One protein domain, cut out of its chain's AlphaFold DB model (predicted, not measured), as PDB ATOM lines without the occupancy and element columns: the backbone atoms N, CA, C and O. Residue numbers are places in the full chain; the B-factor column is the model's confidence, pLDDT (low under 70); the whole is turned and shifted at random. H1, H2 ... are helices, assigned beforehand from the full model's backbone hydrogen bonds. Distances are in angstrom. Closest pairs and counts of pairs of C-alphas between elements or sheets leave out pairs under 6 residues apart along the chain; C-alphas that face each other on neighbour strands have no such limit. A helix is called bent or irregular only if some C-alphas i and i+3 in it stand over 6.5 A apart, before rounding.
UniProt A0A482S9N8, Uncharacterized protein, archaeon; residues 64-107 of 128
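This is residues 64 to 107 of the 128 residues of an uncharacterized protein of archaeon (UniProt A0A482S9N8). This model has little regular structure: a mostly irregular chain runs out through residues 64 to 72 to the short helix H1, then folds back through H2 and H3 in an open path. Residues 96 to 107 follow as a long stretch with no named element. The 44 printed residues hold three named helices, H1, H2, H3 in chain order, with 16 residues, and no named strand: all helix. It is only just compact, close to loose, with a radius of gyration of the C-alphas of 11.1 A and spans of 25 by 24 by 14 A.

Start at H1, residues 73 to 78. H2, residues 83 to 87, is close but not clearly touching it; the closest C-alphas, of Ala 76 and Leu 83, are 7.0 A apart. H3, residues 91 to 95, is close but not clearly touching H2, the closest C-alphas, of Glu 85 and Phe 91, being 7.0 A apart. H1 and H3 are apart. In H1 and H3 every O i to N i+4 pair is within hydrogen-bond range; in H2 0 of 1 is, beside 2 of 2 O i to N i+3 pairs.

Find C-alpha 73 at (37.862, 49.360, 8.982); H1 runs 8.6 A from there to C-alpha 78. H2 spans 7.6 A, and H3 6.4 A, ending at C-alpha 95, (38.230, 46.093, 23.797).

Look to the C-alphas of Pro 64 and Asn 80, the two farthest apart, at 29.2 A. The links H1 to H2 and H2 to H3 are tight. The printed part has no cut, and no printed residue is under 70 in pLDDT.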
ATOM      1  N   PRO A  64      47.418  42.042  31.292       94.50
ATOM      2  CA  PRO A  64      48.566  42.930  31.448       94.50
ATOM      3  C   PRO A  64      48.969  43.574  30.111       94.50
ATOM      4  O   PRO A  64      49.127  42.884  29.111       94.50
ATOM      5  N   GLN A  65      49.191  44.895  30.120       94.19
ATOM      6  CA  GLN A  65      49.770  45.681  29.010       94.19
ATOM      7  C   GLN A  65      49.140  45.410  27.619       94.19
ATOM      8  O   GLN A  65      49.847  45.039  26.678       94.19
ATOM      9  N   PRO A  66      47.816  45.590  27.452       95.44
ATOM     10  CA  PRO A  66      47.170  45.331  26.171       95.44
ATOM     11  C   PRO A  66      47.658  46.314  25.097       95.44
ATOM     12  O   PRO A  66      47.822  47.506  25.357       95.44
ATOM     13  N   THR A  67      47.869  45.811  23.879       95.12
ATOM     14  CA  THR A  67      48.334  46.595  22.723       95.12
ATOM     15  C   THR A  67      47.486  46.265  21.495       95.12
ATOM     16  O   THR A  67      47.212  45.095  21.226       95.12
ATOM     17  N   LEU A  68      47.080  47.286  20.736       95.44
ATOM     18  CA  LEU A  68      46.368  47.107  19.472       95.44
ATOM     19  C   LEU A  68      47.337  46.623  18.383       95.44
ATOM     20  O   LEU A  68      48.281  47.327  18.039       95.44
ATOM     21  N   ILE A  69      47.089  45.431  17.832       95.19
ATOM     22  CA  ILE A  69      47.886  44.871  16.726       95.19
ATOM     23  C   ILE A  69      47.341  45.352  15.377       95.19
ATOM     24  O   ILE A  69      48.088  45.814  14.523       95.19
ATOM     25  N   THR A  70      46.029  45.223  15.182       95.56
ATOM     26  CA  THR A  70      45.320  45.631  13.966       95.56
ATOM     27  C   THR A  70      43.839  45.822  14.276       95.56
ATOM     28  O   THR A  70      43.333  45.289  15.265       95.56
ATOM     29  N   TYR A  71      43.129  46.539  13.410       95.50
ATOM     30  CA  TYR A  71      41.672  46.660  13.428       95.50
ATOM     31  C   TYR A  71      41.110  46.456  12.015       95.50
ATOM     32  O   TYR A  71      41.850  46.498  11.035       95.50
ATOM     33  N   SER A  72      39.802  46.209  11.911       95.69
ATOM     34  CA  SER A  72      39.097  46.131  10.626       95.69
ATOM     35  C   SER A  72      38.283  47.402  10.410       95.69
ATOM     36  O   SER A  72      37.338  47.669  11.157       95.69
ATOM     37  N   GLU A  73      38.633  48.177   9.383       95.06
ATOM     38  CA  GLU A  73      37.862  49.360   8.982       95.06
ATOM     39  C   GLU A  73      36.428  49.008   8.596       95.06
ATOM     40  O   GLU A  73      35.503  49.752   8.914       95.06
ATOM     41  N   ASP A  74      36.223  47.867   7.941       95.69
ATOM     42  CA  ASP A  74      34.890  47.442   7.523       95.69
ATOM     43  C   ASP A  74      34.022  47.086   8.732       95.69
ATOM     44  O   ASP A  74      32.857  47.471   8.784       95.69
ATOM     45  N   CYS A  75      34.595  46.455   9.764       94.50
ATOM     46  CA  CYS A  75      33.885  46.238  11.026       94.50
ATOM     47  C   CYS A  75      33.544  47.561  11.728       94.50
ATOM     48  O   CYS A  75      32.441  47.700  12.252       94.50
ATOM     49  N   ALA A  76      34.449  48.546  11.715       93.31
ATOM     50  CA  ALA A  76      34.168  49.867  12.278       93.31
ATOM     51  C   ALA A  76      33.019  50.565  11.528       93.31
ATOM     52  O   ALA A  76      32.091  51.071  12.160       93.31
ATOM     53  N   LYS A  77      33.007  50.500  10.189       92.44
ATOM     54  CA  LYS A  77      31.912  51.017   9.350       92.44
ATOM     55  C   LYS A  77      30.589  50.297   9.623       92.44
ATOM     56  O   LYS A  77      29.562  50.961   9.733       92.44
ATOM     57  N   LEU A  78      30.600  48.970   9.795       93.56
ATOM     58  CA  LEU A  78      29.406  48.187  10.156       93.56
ATOM     59  C   LEU A  78      28.806  48.623  11.499       93.56
ATOM     60  O   LEU A  78      27.587  48.648  11.654       93.56
ATOM     61  N   LEU A  79      29.651  48.996  12.462       91.38
ATOM     62  CA  LEU A  79      29.219  49.538  13.754       91.38
ATOM     63  C   LEU A  79      28.862  51.033  13.694       91.38
ATOM     64  O   LEU A  79      28.374  51.585  14.686       91.38
ATOM     65  N   ASN A  80      29.068  51.674  12.538       93.69
ATOM     66  CA  ASN A  80      29.038  53.122  12.352       93.69
ATOM     67  C   ASN A  80      29.933  53.848  13.371       93.69
ATOM     68  O   ASN A  80      29.519  54.854  13.934       93.69
ATOM     69  N   LEU A  81      31.112  53.299  13.670       93.62
ATOM     70  CA  LEU A  81      32.089  53.845  14.612       93.62
ATOM     71  C   LEU A  81      32.999  54.857  13.902       93.62
ATOM     72  O   LEU A  81      33.486  54.577  12.804       93.62
ATOM     73  N   ASP A  82      33.259  56.007  14.527       94.50
ATOM     74  CA  ASP A  82      34.259  56.954  14.021       94.50
ATOM     75  C   ASP A  82      35.668  56.337  14.097       94.50
ATOM     76  O   ASP A  82      36.112  55.877  15.148       94.50
ATOM     77  N   LEU A  83      36.399  56.343  12.979       93.62
ATOM     78  CA  LEU A  83      37.767  55.827  12.920       93.62
ATOM     79  C   LEU A  83      38.737  56.636  13.794       93.62
ATOM     80  O   LEU A  83      39.742  56.087  14.248       93.62
ATOM     81  N   ASN A  84      38.430  57.902  14.094       94.00
ATOM     82  CA  ASN A  84      39.229  58.703  15.024       94.00
ATOM     83  C   ASN A  84      39.219  58.120  16.447       94.00
ATOM     84  O   ASN A  84      40.204  58.258  17.175       94.00
ATOM     85  N   GLU A  85      38.158  57.401  16.830       94.25
ATOM     86  CA  GLU A  85      38.046  56.769  18.148       94.25
ATOM     87  C   GLU A  85      39.056  55.631  18.338       94.25
ATOM     88  O   GLU A  85      39.457  55.340  19.461       94.25
ATOM     89  N   ILE A  86      39.516  55.014  17.246       93.38
ATOM     90  CA  ILE A  86      40.490  53.912  17.273       93.38
ATOM     91  C   ILE A  86      41.847  54.388  17.799       93.38
ATOM     92  O   ILE A  86      42.571  53.633  18.447       93.38
ATOM     93  N   SER A  87      42.179  55.660  17.562       92.19
ATOM     94  CA  SER A  87      43.428  56.270  18.029       92.19
ATOM     95  C   SER A  87      43.375  56.694  19.500       92.19
ATOM     96  O   SER A  87      44.385  57.154  20.040       92.19
ATOM     97  N   ARG A  88      42.222  56.572  20.172       93.56
ATOM     98  CA  ARG A  88      42.113  56.959  21.577       93.56
ATOM     99  C   ARG A  88      42.897  55.990  22.476       93.56
ATOM    100  O   ARG A  88      42.838  54.775  22.278       93.56
ATOM    101  N   PRO A  89      43.571  56.487  23.533       88.25
ATOM    102  CA  PRO A  89      44.316  55.636  24.466       88.25
ATOM    103  C   PRO A  89      43.463  54.583  25.189       88.25
ATOM    104  O   PRO A  89      43.966  53.539  25.599       88.25
ATOM    105  N   ASP A  90      42.174  54.857  25.387       92.56
ATOM    106  CA  ASP A  90      41.238  53.964  26.064       92.56
ATOM    107  C   ASP A  90      40.635  52.895  25.148       92.56
ATOM    108  O   ASP A  90      40.169  51.887  25.675       92.56
ATOM    109  N   PHE A  91      40.717  53.042  23.820       95.19
ATOM    110  CA  PHE A  91      40.191  52.070  22.856       95.19
ATOM    111  C   PHE A  91      40.690  50.655  23.166       95.19
ATOM    112  O   PHE A  91      39.912  49.738  23.423       95.19
ATOM    113  N   THR A  92      42.012  50.496  23.246       95.75
ATOM    114  CA  THR A  92      42.638  49.198  23.527       95.75
ATOM    115  C   THR A  92      42.207  48.643  24.887       95.75
ATOM    116  O   THR A  92      41.968  47.447  25.013       95.75
ATOM    117  N   LEU A  93      42.053  49.502  25.900       95.38
ATOM    118  CA  LEU A  93      41.644  49.084  27.244       95.38
ATOM    119  C   LEU A  93      40.187  48.603  27.285       95.38
ATOM    120  O   LEU A  93      39.884  47.657  28.007       95.38
ATOM    121  N   LEU A  94      39.301  49.239  26.518       94.00
ATOM    122  CA  LEU A  94      37.889  48.870  26.422       94.00
ATOM    123  C   LEU A  94      37.713  47.516  25.728       94.00
ATOM    124  O   LEU A  94      37.062  46.620  26.259       94.00
ATOM    125  N   PHE A  95      38.349  47.334  24.568       93.75
ATOM    126  CA  PHE A  95      38.230  46.093  23.797       93.75
ATOM    127  C   PHE A  95      39.035  44.921  24.382       93.75
ATOM    128  O   PHE A  95      38.705  43.771  24.109       93.75
ATOM    129  N   ALA A  96      40.044  45.186  25.218       94.06
ATOM    130  CA  ALA A  96      40.759  44.152  25.971       94.06
ATOM    131  C   ALA A  96      40.049  43.733  27.274       94.06
ATOM    132  O   ALA A  96      40.506  42.810  27.942       94.06
ATOM    133  N   GLY A  97      38.951  44.397  27.657       91.69
ATOM    134  CA  GLY A  97      38.242  44.113  28.909       91.69
ATOM    135  C   GLY A  97      38.917  44.681  30.165       91.69
ATOM    136  O   GLY A  97      38.507  44.370  31.277       91.69
ATOM    137  N   ASN A  98      39.924  45.545  30.012       93.19
ATOM    138  CA  ASN A  98      40.563  46.266  31.118       93.19
ATOM    139  C   ASN A  98      39.724  47.450  31.617       93.19
ATOM    140  O   ASN A  98      39.925  47.927  32.734       93.19
ATOM    141  N   LYS A  99      38.820  47.956  30.777       92.25
ATOM    142  CA  LYS A  99      37.812  48.961  31.112       92.25
ATOM    143  C   LYS A  99      36.468  48.517  30.550       92.25
ATOM    144  O   LYS A  99      36.414  47.898  29.492       92.25
ATOM    145  N   LEU A 100      35.391  48.866  31.241       90.50
ATOM    146  CA  LEU A 100      34.045  48.720  30.699       90.50
ATOM    147  C   LEU A 100      33.679  49.956  29.884       90.50
ATOM    148  O   LEU A 100      34.116  51.068  30.194       90.50
ATOM    149  N   PHE A 101      32.869  49.749  28.851       89.69
ATOM    150  CA  PHE A 101      32.300  50.857  28.101       89.69
ATOM    151  C   PHE A 101      31.393  51.694  29.006       89.69
ATOM    152  O   PHE A 101      30.645  51.129  29.809       89.69
ATOM    153  N   PRO A 102      31.407  53.029  28.861       82.25
ATOM    154  CA  PRO A 102      30.416  53.879  29.500       82.25
ATOM    155  C   PRO A 102      29.008  53.387  29.154       82.25
ATOM    156  O   PRO A 102      28.718  53.145  27.985       82.25
ATOM    157  N   HIS A 103      28.151  53.235  30.167       82.38
ATOM    158  CA  HIS A 103      26.770  52.742  30.047       82.38
ATOM    159  C   HIS A 103      26.605  51.235  29.767       82.38
ATOM    160  O   HIS A 103      25.472  50.753  29.719       82.38
ATOM    161  N   LEU A 104      27.699  50.471  29.658       81.50
ATOM    162  CA  LEU A 104      27.675  49.009  29.569       81.50
ATOM    163  C   LEU A 104      28.027  48.387  30.930       81.50
ATOM    164  O   LEU A 104      29.109  47.834  31.131       81.50
ATOM    165  N   ASP A 105      27.091  48.467  31.871       73.62
ATOM    166  CA  ASP A 105      27.353  48.132  33.280       73.62
ATOM    167  C   ASP A 105      27.249  46.626  33.591       73.62
ATOM    168  O   ASP A 105      27.538  46.188  34.704       73.62
ATOM    169  N   GLN A 106      26.779  45.821  32.630       84.69
ATOM    170  CA  GLN A 106      26.342  44.441  32.873       84.69
ATOM    171  C   GLN A 106      26.833  43.464  31.785       84.69
ATOM    172  O   GLN A 106      26.025  42.921  31.022       84.69
ATOM    173  N   PRO A 107      28.155  43.231  31.675       88.38
ATOM    174  CA  PRO A 107      28.687  42.166  30.832       88.38
ATOM    175  C   PRO A 107      28.169  40.799  31.300       88.38
ATOM    176  O   PRO A 107      28.023  40.534  32.495       88.38
TER     177      PRO A 107